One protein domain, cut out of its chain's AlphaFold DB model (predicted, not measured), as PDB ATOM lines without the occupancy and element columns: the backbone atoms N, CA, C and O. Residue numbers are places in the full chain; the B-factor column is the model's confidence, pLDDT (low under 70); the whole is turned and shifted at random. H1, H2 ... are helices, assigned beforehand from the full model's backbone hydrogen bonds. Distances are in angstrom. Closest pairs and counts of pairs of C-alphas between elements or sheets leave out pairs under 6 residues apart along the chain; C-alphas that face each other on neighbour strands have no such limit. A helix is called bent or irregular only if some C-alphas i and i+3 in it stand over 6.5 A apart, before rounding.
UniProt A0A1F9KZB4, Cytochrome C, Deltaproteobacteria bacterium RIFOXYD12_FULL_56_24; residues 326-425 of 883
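What this domain is: This is residues 326 to 425 of the 883 residues of the protein "Cytochrome C" of Deltaproteobacteria bacterium RIFOXYD12_FULL_56_24 (UniProt A0A1F9KZB4). The last helix, H6, forms the core of a rounded body, sandwiched between H3, which crosses one side of it nearly at right angles, and H5, which crosses the opposite side at a steep slant. The short H4 sits by the last residues of H6, while H1 and the short H2 lie on the far side of the body from H4, with H2 beside the first part of H6 and H1 beyond it. The printed part has 100 residues with six named helices, H1 to H6 in that order, and no named strand; the class is all helix, and 53 residues are in the helices. The whole is compact, with a radius of gyration of the C-alphas of 12.8 A and spans of 33 by 32 by 23 A.

Where its parts are: H1 is residues 326 to 334, from C-alpha 326 at (68.447, -16.088, 16.091), and is 14.2 A long; it is irregular, with C-alphas 326 and 329 7.4 A apart. H2 is residues 336 to 339. H3, residues 352 to 363, is 16.1 A long and begins with C-alpha 352 at (41.184, -14.602, 25.418). H4 is residues 377 to 381, and H5, residues 387 to 395, is 12.3 A long. H6, residues 411 to 424, is the longest at 19.1 A and ends with C-alpha 424 at (35.279, -15.519, 16.276).

How they stand to each other: H6 is the hub, touching three helices. H3 touches it about perpendicular, at 79 degrees; the closest C-alphas are those of Gly 356 and Leu 417, 3.9 A apart. H5 touches H6 at a steep tilt of 54 degrees, opposite ways, closest at the C-alphas of Glu 391 and Ala 418, 5.4 A. H3 and H5 are apart. H4 touches H6 at residues 421 to 422 of H6 alone; the closest C-alphas are those of Lys 378 and Ile 421, 7.6 A. H2 is close to H6 but not clearly touching, with the C-alphas of Leu 336 and Glu 413 closest at 7.5 A. H1 touches no helix but is near H2, with the C-alphas of Val 331 and Ser 339 closest at 6.1 A. In H3, H4, H5 and H6 every O i to N i+4 pair is within hydrogen-bond range; in H1 4 of 5 are, and H2 is too short for such a pair.

The domain as a whole: The two C-alphas farthest apart are those of Ala 333 and Pro 373, at 35.3 A. The printed part has no cut. The links H2 to H3, H3 to H4 and H5 to H6 are long, with 12, 13 and 15 residues, and H1 to H2 and H4 to H5 are tight. The mean pLDDT of the printed part is 92.6, and no printed residue is under 70.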
ATOM      1  N   LYS A 326      67.615 -15.980  14.881       93.75
ATOM      2  CA  LYS A 326      68.447 -16.088  16.091       93.75
ATOM      3  C   LYS A 326      67.722 -15.793  17.414       93.75
ATOM      4  O   LYS A 326      68.215 -16.189  18.459       93.75
ATOM      5  N   ASP A 327      66.583 -15.101  17.378       94.38
ATOM      6  CA  ASP A 327      65.841 -14.705  18.586       94.38
ATOM      7  C   ASP A 327      64.683 -15.685  18.887       94.38
ATOM      8  O   ASP A 327      63.997 -15.540  19.898       94.38
ATOM      9  N   LEU A 328      64.446 -16.679  18.016       92.62
ATOM     10  CA  LEU A 328      63.301 -17.595  18.084       92.62
ATOM     11  C   LEU A 328      63.229 -18.359  19.416       92.62
ATOM     12  O   LEU A 328      62.160 -18.421  20.019       92.62
ATOM     13  N   GLU A 329      64.357 -18.904  19.874       92.56
ATOM     14  CA  GLU A 329      64.444 -19.668  21.125       92.56
ATOM     15  C   GLU A 329      64.203 -18.770  22.351       92.56
ATOM     16  O   GLU A 329      63.522 -19.169  23.292       92.56
ATOM     17  N   THR A 330      64.665 -17.516  22.306       94.25
ATOM     18  CA  THR A 330      64.416 -16.515  23.355       94.25
ATOM     19  C   THR A 330      62.934 -16.157  23.457       94.25
ATOM     20  O   THR A 330      62.400 -16.086  24.561       94.25
ATOM     21  N   VAL A 331      62.241 -15.976  22.324       94.12
ATOM     22  CA  VAL A 331      60.782 -15.741  22.312       94.12
ATOM     23  C   VAL A 331      60.029 -16.981  22.808       94.12
ATOM     24  O   VAL A 331      59.068 -16.843  23.559       94.12
ATOM     25  N   GLN A 332      60.490 -18.188  22.460       92.56
ATOM     26  CA  GLN A 332      59.920 -19.446  22.962       92.56
ATOM     27  C   GLN A 332      60.084 -19.628  24.475       92.56
ATOM     28  O   GLN A 332      59.178 -20.150  25.120       92.56
ATOM     29  N   ALA A 333      61.196 -19.170  25.054       91.94
ATOM     30  CA  ALA A 333      61.414 -19.198  26.499       91.94
ATOM     31  C   ALA A 333      60.618 -18.119  27.263       91.94
ATOM     32  O   ALA A 333      60.292 -18.319  28.429       91.94
ATOM     33  N   GLN A 334      60.317 -16.978  26.631       93.00
ATOM     34  CA  GLN A 334      59.638 -15.836  27.269       93.00
ATOM     35  C   GLN A 334      58.114 -15.809  27.076       93.00
ATOM     36  O   GLN A 334      57.417 -15.181  27.872       93.00
ATOM     37  N   GLY A 335      57.596 -16.437  26.021       92.81
ATOM     38  CA  GLY A 335      56.231 -16.219  25.544       92.81
ATOM     39  C   GLY A 335      56.142 -15.034  24.577       92.81
ATOM     40  O   GLY A 335      56.801 -13.999  24.720       92.81
ATOM     41  N   LEU A 336      55.303 -15.176  23.557       94.31
ATOM     42  CA  LEU A 336      55.199 -14.230  22.449       94.31
ATOM     43  C   LEU A 336      54.572 -12.890  22.871       94.31
ATOM     44  O   LEU A 336      54.962 -11.839  22.354       94.31
ATOM     45  N   LEU A 337      53.634 -12.899  23.819       94.50
ATOM     46  CA  LEU A 337      53.029 -11.689  24.378       94.50
ATOM     47  C   LEU A 337      54.037 -10.897  25.213       94.50
ATOM     48  O   LEU A 337      54.060  -9.666  25.135       94.50
ATOM     49  N   ALA A 338      54.925 -11.579  25.946       93.12
ATOM     50  CA  ALA A 338      56.010 -10.941  26.681       93.12
ATOM     51  C   ALA A 338      56.961 -10.200  25.725       93.12
ATOM     52  O   ALA A 338      57.195  -9.001  25.911       93.12
ATOM     53  N   SER A 339      57.418 -10.852  24.649       93.12
ATOM     54  CA  SER A 339      58.371 -10.268  23.688       93.12
ATOM     55  C   SER A 339      57.769  -9.239  22.706       93.12
ATOM     56  O   SER A 339      58.503  -8.408  22.165       93.12
ATOM     57  N   ALA A 340      56.458  -9.247  22.434       92.94
ATOM     58  CA  ALA A 340      55.822  -8.303  21.503       92.94
ATOM     59  C   ALA A 340      55.420  -6.972  22.174       92.94
ATOM     60  O   ALA A 340      54.890  -6.957  23.281       92.94
ATOM     61  N   LYS A 341      55.638  -5.824  21.511       91.06
ATOM     62  CA  LYS A 341      55.403  -4.494  22.121       91.06
ATOM     63  C   LYS A 341      53.943  -4.026  22.102       91.06
ATOM     64  O   LYS A 341      53.526  -3.334  23.020       91.06
ATOM     65  N   TRP A 342      53.186  -4.385  21.065       89.38
ATOM     66  CA  TRP A 342      51.874  -3.796  20.750       89.38
ATOM     67  C   TRP A 342      50.711  -4.771  21.005       89.38
ATOM     68  O   TRP A 342      49.835  -4.931  20.157       89.38
ATOM     69  N   VAL A 343      50.749  -5.473  22.141       92.31
ATOM     70  CA  VAL A 343      49.767  -6.495  22.550       92.31
ATOM     71  C   VAL A 343      49.535  -6.459  24.066       92.31
ATOM     72  O   VAL A 343      50.390  -5.990  24.819       92.31
ATOM     73  N   ASN A 344      48.400  -6.991  24.519       91.75
ATOM     74  CA  ASN A 344      48.155  -7.297  25.926       91.75
ATOM     75  C   ASN A 344      49.153  -8.361  26.418       91.75
ATOM     76  O   ASN A 344      49.484  -9.289  25.685       91.75
ATOM     77  N   LYS A 345      49.626  -8.232  27.662       90.94
ATOM     78  CA  LYS A 345      50.658  -9.115  28.236       90.94
ATOM     79  C   LYS A 345      50.125 -10.388  28.889       90.94
ATOM     80  O   LYS A 345      50.881 -11.335  29.056       90.94
ATOM     81  N   GLU A 346      48.843 -10.405  29.235       92.56
ATOM     82  CA  GLU A 346      48.222 -11.441  30.059       92.56
ATOM     83  C   GLU A 346      46.965 -11.996  29.386       92.56
ATOM     84  O   GLU A 346      46.192 -11.249  28.771       92.56
ATOM     85  N   ILE A 347      46.749 -13.303  29.538       94.25
ATOM     86  CA  ILE A 347      45.548 -14.002  29.075       94.25
ATOM     87  C   ILE A 347      44.608 -14.193  30.267       94.25
ATOM     88  O   ILE A 347      44.981 -14.743  31.297       94.25
ATOM     89  N   THR A 348      43.365 -13.763  30.093       94.31
ATOM     90  CA  THR A 348      42.243 -13.955  31.015       94.31
ATOM     91  C   THR A 348      41.042 -14.449  30.215       94.31
ATOM     92  O   THR A 348      40.960 -14.213  29.007       94.31
ATOM     93  N   GLU A 349      40.063 -15.081  30.858       89.69
ATOM     94  CA  GLU A 349      38.853 -15.556  30.165       89.69
ATOM     95  C   GLU A 349      38.154 -14.436  29.377       89.69
ATOM     96  O   GLU A 349      37.757 -14.630  28.227       89.69
ATOM     97  N   LYS A 350      38.095 -13.231  29.962       92.94
ATOM     98  CA  LYS A 350      37.454 -12.044  29.380       92.94
ATOM     99  C   LYS A 350      38.195 -11.464  28.171       92.94
ATOM    100  O   LYS A 350      37.556 -10.817  27.347       92.94
ATOM    101  N   ASN A 351      39.515 -11.657  28.050       95.25
ATOM    102  CA  ASN A 351      40.309 -11.110  26.940       95.25
ATOM    103  C   ASN A 351      40.849 -12.170  25.958       95.25
ATOM    104  O   ASN A 351      41.421 -11.789  24.939       95.25
ATOM    105  N   ARG A 352      40.643 -13.473  26.207       95.38
ATOM    106  CA  ARG A 352      41.184 -14.602  25.418       95.38
ATOM    107  C   ARG A 352      41.055 -14.424  23.900       95.38
ATOM    108  O   ARG A 352      42.036 -14.615  23.185       95.38
ATOM    109  N   LEU A 353      39.881 -14.013  23.407       96.25
ATOM    110  CA  LEU A 353      39.642 -13.786  21.972       96.25
ATOM    111  C   LEU A 353      40.346 -12.524  21.442       96.25
ATOM    112  O   LEU A 353      40.971 -12.575  20.383       96.25
ATOM    113  N   LEU A 354      40.355 -11.424  22.208       96.38
ATOM    114  CA  LEU A 354      41.108 -10.205  21.875       96.38
ATOM    115  C   LEU A 354      42.616 -10.484  21.778       96.38
ATOM    116  O   LEU A 354      43.274 -10.021  20.844       96.38
ATOM    117  N   VAL A 355      43.160 -11.275  22.704       96.81
ATOM    118  CA  VAL A 355      44.563 -11.706  22.672       96.81
ATOM    119  C   VAL A 355      44.813 -12.634  21.480       96.81
ATOM    120  O   VAL A 355      45.790 -12.447  20.760       96.81
ATOM    121  N   GLY A 356      43.903 -13.564  21.181       96.75
ATOM    122  CA  GLY A 356      43.953 -14.386  19.968       96.75
ATOM    123  C   GLY A 356      43.974 -13.567  18.670       96.75
ATOM    124  O   GLY A 356      44.779 -13.843  17.777       96.75
ATOM    125  N   ARG A 357      43.168 -12.501  18.592       96.44
ATOM    126  CA  ARG A 357      43.146 -11.528  17.486       96.44
ATOM    127  C   ARG A 357      44.460 -10.747  17.386       96.44
ATOM    128  O   ARG A 357      44.980 -10.552  16.287       96.44
ATOM    129  N   GLN A 358      45.044 -10.334  18.511       95.50
ATOM    130  CA  GLN A 358      46.358  -9.678  18.551       95.50
ATOM    131  C   GLN A 358      47.488 -10.617  18.098       95.50
ATOM    132  O   GLN A 358      48.324 -10.221  17.284       95.50
ATOM    133  N   LEU A 359      47.476 -11.874  18.549       96.00
ATOM    134  CA  LEU A 359      48.400 -12.925  18.116       96.00
ATOM    135  C   LEU A 359      48.270 -13.198  16.611       96.00
ATOM    136  O   LEU A 359      49.281 -13.254  15.912       96.00
ATOM    137  N   PHE A 360      47.044 -13.275  16.081       95.56
ATOM    138  CA  PHE A 360      46.800 -13.394  14.641       95.56
ATOM    139  C   PHE A 360      47.383 -12.203  13.871       95.56
ATOM    140  O   PHE A 360      48.037 -12.394  12.843       95.56
ATOM    141  N   ASN A 361      47.211 -10.981  14.383       93.19
ATOM    142  CA  ASN A 361      47.739  -9.773  13.753       93.19
ATOM    143  C   ASN A 361      49.276  -9.748  13.700       93.19
ATOM    144  O   ASN A 361      49.825  -9.322  12.689       93.19
ATOM    145  N   ILE A 362      49.993 -10.209  14.735       92.38
ATOM    146  CA  ILE A 362      51.471 -10.211  14.710       92.38
ATOM    147  C   ILE A 362      52.085 -11.453  14.037       92.38
ATOM    148  O   ILE A 362      53.216 -11.364  13.561       92.38
ATOM    149  N   MET A 363      51.371 -12.585  13.973       92.31
ATOM    150  CA  MET A 363      51.908 -13.861  13.460       92.31
ATOM    151  C   MET A 363      51.393 -14.273  12.083       92.31
ATOM    152  O   MET A 363      52.142 -14.865  11.305       92.31
ATOM    153  N   CYS A 364      50.117 -14.019  11.789       92.38
ATOM    154  CA  CYS A 364      49.406 -14.642  10.671       92.38
ATOM    155  C   CYS A 364      49.021 -13.637   9.580       92.38
ATOM    156  O   CYS A 364      49.220 -13.933   8.399       92.38
ATOM    157  N   SER A 365      48.530 -12.447   9.946       91.69
ATOM    158  CA  SER A 365      48.082 -11.434   8.978       91.69
ATOM    159  C   SER A 365      49.152 -10.971   7.962       91.69
ATOM    160  O   SER A 365      48.767 -10.680   6.827       91.69
ATOM    161  N   PRO A 366      50.482 -11.007   8.235       88.44
ATOM    162  CA  PRO A 366      51.496 -10.745   7.204       88.44
ATOM    163  C   PRO A 366      51.440 -11.709   6.002       88.44
ATOM    164  O   PRO A 366      51.925 -11.384   4.921       88.44
ATOM    165  N   CYS A 367      50.851 -12.901   6.168       88.12
ATOM    166  CA  CYS A 367      50.775 -13.952   5.143       88.12
ATOM    167  C   CYS A 367      49.353 -14.415   4.783       88.12
ATOM    168  O   CYS A 367      49.200 -15.111   3.772       88.12
ATOM    169  N   HIS A 368      48.352 -14.050   5.589       92.25
ATOM    170  CA  HIS A 368      46.962 -14.495   5.490       92.25
ATOM    171  C   HIS A 368      45.990 -13.316   5.489       92.25
ATOM    172  O   HIS A 368      46.144 -12.372   6.258       92.25
ATOM    173  N   SER A 369      44.958 -13.415   4.656       94.50
ATOM    174  CA  SER A 369      43.772 -12.556   4.726       94.50
ATOM    175  C   SER A 369      42.660 -13.217   5.547       94.50
ATOM    176  O   SER A 369      42.729 -14.409   5.861       94.50
ATOM    177  N   VAL A 370      41.615 -12.456   5.865       95.69
ATOM    178  CA  VAL A 370      40.358 -12.935   6.455       95.69
ATOM    179  C   VAL A 370      39.245 -12.736   5.426       95.69
ATOM    180  O   VAL A 370      38.911 -11.609   5.078       95.69
ATOM    181  N   GLY A 371      38.708 -13.830   4.879       93.62
ATOM    182  CA  GLY A 371      37.717 -13.815   3.792       93.62
ATOM    183  C   GLY A 371      38.248 -13.346   2.427       93.62
ATOM    184  O   GLY A 371      37.463 -13.163   1.500       93.62
ATOM    185  N   GLY A 372      39.560 -13.128   2.303       92.62
ATOM    186  CA  GLY A 372      40.192 -12.484   1.153       92.62
ATOM    187  C   GLY A 372      40.667 -13.404   0.023       92.62
ATOM    188  O   GLY A 372      40.689 -14.630   0.152       92.62
ATOM    189  N   PRO A 373      41.137 -12.831  -1.102       88.81
ATOM    190  CA  PRO A 373      41.653 -13.612  -2.226       88.81
ATOM    191  C   PRO A 373      43.024 -14.252  -1.933       88.81
ATOM    192  O   PRO A 373      43.376 -15.258  -2.550       88.81
ATOM    193  N   MET A 374      43.814 -13.702  -1.002       85.00
ATOM    194  CA  MET A 374      45.182 -14.160  -0.729       85.00
ATOM    195  C   MET A 374      45.277 -14.950   0.582       85.00
ATOM    196  O   MET A 374      45.395 -14.376   1.663       85.00
ATOM    197  N   ARG A 375      45.268 -16.285   0.468       87.12
ATOM    198  CA  ARG A 375      45.367 -17.239   1.594       87.12
ATOM    199  C   ARG A 375      44.422 -16.922   2.754       87.12
ATOM    200  O   ARG A 375      44.869 -16.860   3.900       87.12
ATOM    201  N   ASP A 376      43.140 -16.753   2.445       94.06
ATOM    202  CA  ASP A 376      42.086 -16.675   3.455       94.06
ATOM    203  C   ASP A 376      42.287 -17.737   4.547       94.06
ATOM    204  O   ASP A 376      42.296 -18.944   4.269       94.06
ATOM    205  N   ILE A 377      42.473 -17.281   5.787       94.38
ATOM    206  CA  ILE A 377      42.630 -18.165   6.936       94.38
ATOM    207  C   ILE A 377      41.382 -19.025   7.128       94.38
ATOM    208  O   ILE A 377      41.532 -20.205   7.431       94.38
ATOM    209  N   LYS A 378      40.177 -18.493   6.863       95.31
ATOM    210  CA  LYS A 378      38.916 -19.218   7.057       95.31
ATOM    211  C   LYS A 378      38.884 -20.458   6.167       95.31
ATOM    212  O   LYS A 378      38.812 -21.569   6.682       95.31
ATOM    213  N   LYS A 379      39.064 -20.318   4.852       93.75
ATOM    214  CA  LYS A 379      39.156 -21.444   3.906       93.75
ATOM    215  C   LYS A 379      40.260 -22.454   4.249       93.75
ATOM    216  O   LYS A 379      40.123 -23.630   3.920       93.75
ATOM    217  N   LEU A 380      41.348 -22.025   4.893       91.75
ATOM    218  CA  LEU A 380      42.455 -22.905   5.290       91.75
ATOM    219  C   LEU A 380      42.230 -23.625   6.634       91.75
ATOM    220  O   LEU A 380      42.776 -24.716   6.817       91.75
ATOM    221  N   SER A 381      41.432 -23.062   7.548       94.50
ATOM    222  CA  SER A 381      41.097 -23.664   8.849       94.50
ATOM    223  C   SER A 381      39.710 -24.318   8.920       94.50
ATOM    224  O   SER A 381      39.505 -25.130   9.812       94.50
ATOM    225  N   ALA A 382      38.808 -24.100   7.955       92.69
ATOM    226  CA  ALA A 382      37.437 -24.656   7.896       92.69
ATOM    227  C   ALA A 382      37.318 -26.203   7.902       92.69
ATOM    228  O   ALA A 382      36.219 -26.746   7.813       92.69
ATOM    229  N   LYS A 383      38.444 -26.924   7.953       91.62
ATOM    230  CA  LYS A 383      38.526 -28.387   8.090       91.62
ATOM    231  C   LYS A 383      38.771 -28.862   9.531       91.62
ATOM    232  O   LYS A 383      38.848 -30.065   9.746       91.62
ATOM    233  N   TYR A 384      39.031 -27.947  10.461       92.88
ATOM    234  CA  TYR A 384      39.142 -28.245  11.885       92.88
ATOM    235  C   TYR A 384      37.762 -28.062  12.517       92.88
ATOM    236  O   TYR A 384      37.046 -27.139  12.131       92.88
ATOM    237  N   ASP A 385      37.371 -28.928  13.448       87.62
ATOM    238  CA  ASP A 385      36.059 -28.851  14.110       87.62
ATOM    239  C   ASP A 385      36.099 -28.194  15.498       87.62
ATOM    240  O   ASP A 385      35.076 -27.682  15.950       87.62
ATOM    241  N   SER A 386      37.267 -28.153  16.147       88.19
ATOM    242  CA  SER A 386      37.460 -27.603  17.492       88.19
ATOM    243  C   SER A 386      38.646 -26.636  17.593       88.19
ATOM    244  O   SER A 386      39.500 -26.537  16.702       88.19
ATOM    245  N   VAL A 387      38.737 -25.954  18.739       92.19
ATOM    246  CA  VAL A 387      39.908 -25.151  19.115       92.19
ATOM    247  C   VAL A 387      41.153 -26.037  19.228       92.19
ATOM    248  O   VAL A 387      42.183 -25.706  18.640       92.19
ATOM    249  N   SER A 388      41.066 -27.187  19.912       89.25
ATOM    250  CA  SER A 388      42.195 -28.120  20.088       89.25
ATOM    251  C   SER A 388      42.719 -28.688  18.762       89.25
ATOM    252  O   SER A 388      43.930 -28.843  18.594       89.25
ATOM    253  N   ALA A 389      41.841 -28.907  17.782       90.94
ATOM    254  CA  ALA A 389      42.189 -29.375  16.443       90.94
ATOM    255  C   ALA A 389      43.062 -28.371  15.672       90.94
ATOM    256  O   ALA A 389      44.091 -28.731  15.087       90.94
ATOM    257  N   LEU A 390      42.679 -27.090  15.690       94.50
ATOM    258  CA  LEU A 390      43.480 -26.029  15.087       94.50
ATOM    259  C   LEU A 390      44.757 -25.762  15.900       94.50
ATOM    260  O   LEU A 390      45.815 -25.549  15.310       94.50
ATOM    261  N   GLU A 391      44.693 -25.831  17.230       94.38
ATOM    262  CA  GLU A 391      45.843 -25.688  18.133       94.38
ATOM    263  C   GLU A 391      46.932 -26.743  17.838       94.38
ATOM    264  O   GLU A 391      48.113 -26.406  17.702       94.38
ATOM    265  N   ALA A 392      46.533 -28.001  17.624       92.38
ATOM    266  CA  ALA A 392      47.390 -29.082  17.134       92.38
ATOM    267  C   ALA A 392      47.968 -28.776  15.740       92.38
ATOM    268  O   ALA A 392      49.178 -28.896  15.517       92.38
ATOM    269  N   GLY A 393      47.128 -28.296  14.815       93.00
ATOM    270  CA  GLY A 393      47.534 -27.856  13.477       93.00
ATOM    271  C   GLY A 393      48.573 -26.724  13.476       93.00
ATOM    272  O   GLY A 393      49.446 -26.699  12.604       93.00
ATOM    273  N   ILE A 394      48.521 -25.817  14.457       94.50
ATOM    274  CA  ILE A 394      49.519 -24.755  14.666       94.50
ATOM    275  C   ILE A 394      50.816 -25.330  15.258       94.50
ATOM    276  O   ILE A 394      51.901 -24.941  14.828       94.50
ATOM    277  N   SER A 395      50.738 -26.303  16.174       91.50
ATOM    278  CA  SER A 395      51.920 -26.885  16.838       91.50
ATOM    279  C   SER A 395      52.907 -27.597  15.889       91.50
ATOM    280  O   SER A 395      54.081 -27.761  16.222       91.50
ATOM    281  N   GLY A 396      52.451 -28.007  14.698       90.06
ATOM    282  CA  GLY A 396      53.281 -28.614  13.648       90.06
ATOM    283  C   GLY A 396      53.819 -27.645  12.583       90.06
ATOM    284  O   GLY A 396      54.439 -28.093  11.610       90.06
ATOM    285  N   GLN A 397      53.589 -26.333  12.722       90.25
ATOM    286  CA  GLN A 397      54.208 -25.313  11.863       90.25
ATOM    287  C   GLN A 397      55.733 -25.304  12.055       90.25
ATOM    288  O   GLN A 397      56.229 -25.555  13.150       90.25
ATOM    289  N   GLY A 398      56.496 -25.098  10.978       85.38
ATOM    290  CA  GLY A 398      57.962 -25.151  11.008       85.38
ATOM    291  C   GLY A 398      58.592 -26.542  11.214       85.38
ATOM    292  O   GLY A 398      59.778 -26.686  10.944       85.38
ATOM    293  N   LYS A 399      57.823 -27.564  11.632       88.69
ATOM    294  CA  LYS A 399      58.260 -28.973  11.707       88.69
ATOM    295  C   LYS A 399      58.060 -29.674  10.354       88.69
ATOM    296  O   LYS A 399      58.867 -29.556   9.443       88.69
ATOM    297  N   LEU A 400      56.913 -30.335  10.162       84.75
ATOM    298  CA  LEU A 400      56.538 -30.965   8.886       84.75
ATOM    299  C   LEU A 400      55.875 -29.985   7.900       84.75
ATOM    300  O   LEU A 400      55.590 -30.355   6.759       84.75
ATOM    301  N   ASN A 401      55.623 -28.735   8.313       81.00
ATOM    302  CA  ASN A 401      55.126 -27.675   7.439       81.00
ATOM    303  C   ASN A 401      56.100 -26.492   7.329       81.00
ATOM    304  O   ASN A 401      55.865 -25.428   7.898       81.00
ATOM    305  N   LEU A 402      57.169 -26.690   6.553       80.88
ATOM    306  CA  LEU A 402      58.248 -25.716   6.332       80.88
ATOM    307  C   LEU A 402      57.811 -24.429   5.601       80.88
ATOM    308  O   LEU A 402      58.530 -23.438   5.628       80.88
ATOM    309  N   SER A 403      56.632 -24.405   4.963       80.88
ATOM    310  CA  SER A 403      56.105 -23.207   4.286       80.88
ATOM    311  C   SER A 403      55.610 -22.113   5.246       80.88
ATOM    312  O   SER A 403      55.335 -20.996   4.802       80.88
ATOM    313  N   MET A 404      55.519 -22.418   6.546       87.81
ATOM    314  CA  MET A 404      55.167 -21.504   7.637       87.81
ATOM    315  C   MET A 404      56.311 -21.452   8.663       87.81
ATOM    316  O   MET A 404      56.972 -22.473   8.873       87.81
ATOM    317  N   PRO A 405      56.554 -20.304   9.323       90.56
ATOM    318  CA  PRO A 405      57.506 -20.239  10.428       90.56
ATOM    319  C   PRO A 405      57.002 -21.081  11.616       90.56
ATOM    320  O   PRO A 405      55.793 -21.291  11.730       90.56
ATOM    321  N   PRO A 406      57.882 -21.542  12.523       91.19
ATOM    322  CA  PRO A 406      57.451 -22.122  13.791       91.19
ATOM    323  C   PRO A 406      56.570 -21.139  14.574       91.19
ATOM    324  O   PRO A 406      56.849 -19.936  14.593       91.19
ATOM    325  N   PHE A 407      55.537 -21.640  15.258       93.50
ATOM    326  CA  PHE A 407      54.838 -20.840  16.262       93.50
ATOM    327  C   PHE A 407      55.714 -20.764  17.528       93.50
ATOM    328  O   PHE A 407      56.103 -21.816  18.040       93.50
ATOM    329  N   PRO A 408      56.062 -19.563  18.027       92.75
ATOM    330  CA  PRO A 408      56.979 -19.406  19.149       92.75
ATOM    331  C   PRO A 408      56.263 -19.192  20.487       92.75
ATOM    332  O   PRO A 408      56.928 -19.120  21.507       92.75
ATOM    333  N   GLY A 409      54.939 -19.019  20.486       93.12
ATOM    334  CA  GLY A 409      54.190 -18.754  21.706       93.12
ATOM    335  C   GLY A 409      53.906 -20.010  22.531       93.12
ATOM    336  O   GLY A 409      53.952 -21.134  22.018       93.12
ATOM    337  N   SER A 410      53.556 -19.791  23.795       93.44
ATOM    338  CA  SER A 410      53.175 -20.828  24.758       93.44
ATOM    339  C   SER A 410      51.906 -21.584  24.341       93.44
ATOM    340  O   SER A 410      51.180 -21.179  23.429       93.44
ATOM    341  N   ASP A 411      51.593 -22.677  25.037       91.62
ATOM    342  CA  ASP A 411      50.368 -23.447  24.788       91.62
ATOM    343  C   ASP A 411      49.095 -22.610  25.004       91.62
ATOM    344  O   ASP A 411      48.149 -22.710  24.220       91.62
ATOM    345  N   GLN A 412      49.098 -21.715  25.999       94.06
ATOM    346  CA  GLN A 412      47.992 -20.786  26.253       94.06
ATOM    347  C   GLN A 412      47.846 -19.752  25.127       94.06
ATOM    348  O   GLN A 412      46.737 -19.515  24.648       94.06
ATOM    349  N   GLU A 413      48.955 -19.180  24.648       96.38
ATOM    350  CA  GLU A 413      48.960 -18.247  23.512       96.38
ATOM    351  C   GLU A 413      48.488 -18.946  22.226       96.38
ATOM    352  O   GLU A 413      47.651 -18.423  21.488       96.38
ATOM    353  N   ARG A 414      48.956 -20.176  21.977       95.62
ATOM    354  CA  ARG A 414      48.534 -20.991  20.830       95.62
ATOM    355  C   ARG A 414      47.042 -21.315  20.883       95.62
ATOM    356  O   ARG A 414      46.372 -21.251  19.851       95.62
ATOM    357  N   ARG A 415      46.508 -21.616  22.073       95.19
ATOM    358  CA  ARG A 415      45.077 -21.865  22.299       95.19
ATOM    359  C   ARG A 415      44.237 -20.599  22.158       95.19
ATOM    360  O   ARG A 415      43.175 -20.670  21.551       95.19
ATOM    361  N   ALA A 416      44.715 -19.440  22.613       96.94
ATOM    362  CA  ALA A 416      44.051 -18.153  22.383       96.94
ATOM    363  C   ALA A 416      43.975 -17.803  20.882       96.94
ATOM    364  O   ALA A 416      42.918 -17.412  20.389       96.94
ATOM    365  N   LEU A 417      45.059 -18.017  20.126       97.62
ATOM    366  CA  LEU A 417      45.071 -17.854  18.666       97.62
ATOM    367  C   LEU A 417      44.099 -18.820  17.963       97.62
ATOM    368  O   LEU A 417      43.357 -18.406  17.070       97.62
ATOM    369  N   ALA A 418      44.081 -20.094  18.362       96.94
ATOM    370  CA  ALA A 418      43.147 -21.076  17.815       96.94
ATOM    371  C   ALA A 418      41.682 -20.717  18.137       96.94
ATOM    372  O   ALA A 418      40.833 -20.786  17.249       96.94
ATOM    373  N   ALA A 419      41.409 -20.262  19.362       96.25
ATOM    374  CA  ALA A 419      40.097 -19.803  19.814       96.25
ATOM    375  C   ALA A 419      39.573 -18.643  18.963       96.25
ATOM    376  O   ALA A 419      38.473 -18.728  18.432       96.25
ATOM    377  N   PHE A 420      40.381 -17.603  18.730       96.88
ATOM    378  CA  PHE A 420      40.003 -16.496  17.845       96.88
ATOM    379  C   PHE A 420      39.615 -16.974  16.430       96.88
ATOM    380  O   PHE A 420      38.593 -16.561  15.883       96.88
ATOM    381  N   ILE A 421      40.397 -17.879  15.835       97.06
ATOM    382  CA  ILE A 421      40.132 -18.354  14.469       97.06
ATOM    383  C   ILE A 421      38.887 -19.258  14.404       97.06
ATOM    384  O   ILE A 421      38.153 -19.193  13.419       97.06
ATOM    385  N   MET A 422      38.624 -20.091  15.413       95.25
ATOM    386  CA  MET A 422      37.455 -20.982  15.411       95.25
ATOM    387  C   MET A 422      36.189 -20.276  15.916       95.25
ATOM    388  O   MET A 422      35.177 -20.230  15.219       95.25
ATOM    389  N   GLU A 423      36.235 -19.670  17.096       94.56
ATOM    390  CA  GLU A 423      35.061 -19.084  17.748       94.56
ATOM    391  C   GLU A 423      34.645 -17.758  17.095       94.56
ATOM    392  O   GLU A 423      33.464 -17.565  16.814       94.56
ATOM    393  N   GLU A 424      35.593 -16.863  16.791       94.62
ATOM    394  CA  GLU A 424      35.279 -15.519  16.276       94.62
ATOM    395  C   GLU A 424      35.230 -15.471  14.739       94.62
ATOM    396  O   GLU A 424      34.299 -14.899  14.171       94.62
ATOM    397  N   LEU A 425      36.189 -16.091  14.032       95.25
ATOM    398  CA  LEU A 425      36.200 -16.053  12.560       95.25
ATOM    399  C   LEU A 425      35.275 -17.087  11.903       95.25
ATOM    400  O   LEU A 425      34.749 -16.793  10.826       95.25
TER     401      LEU A 425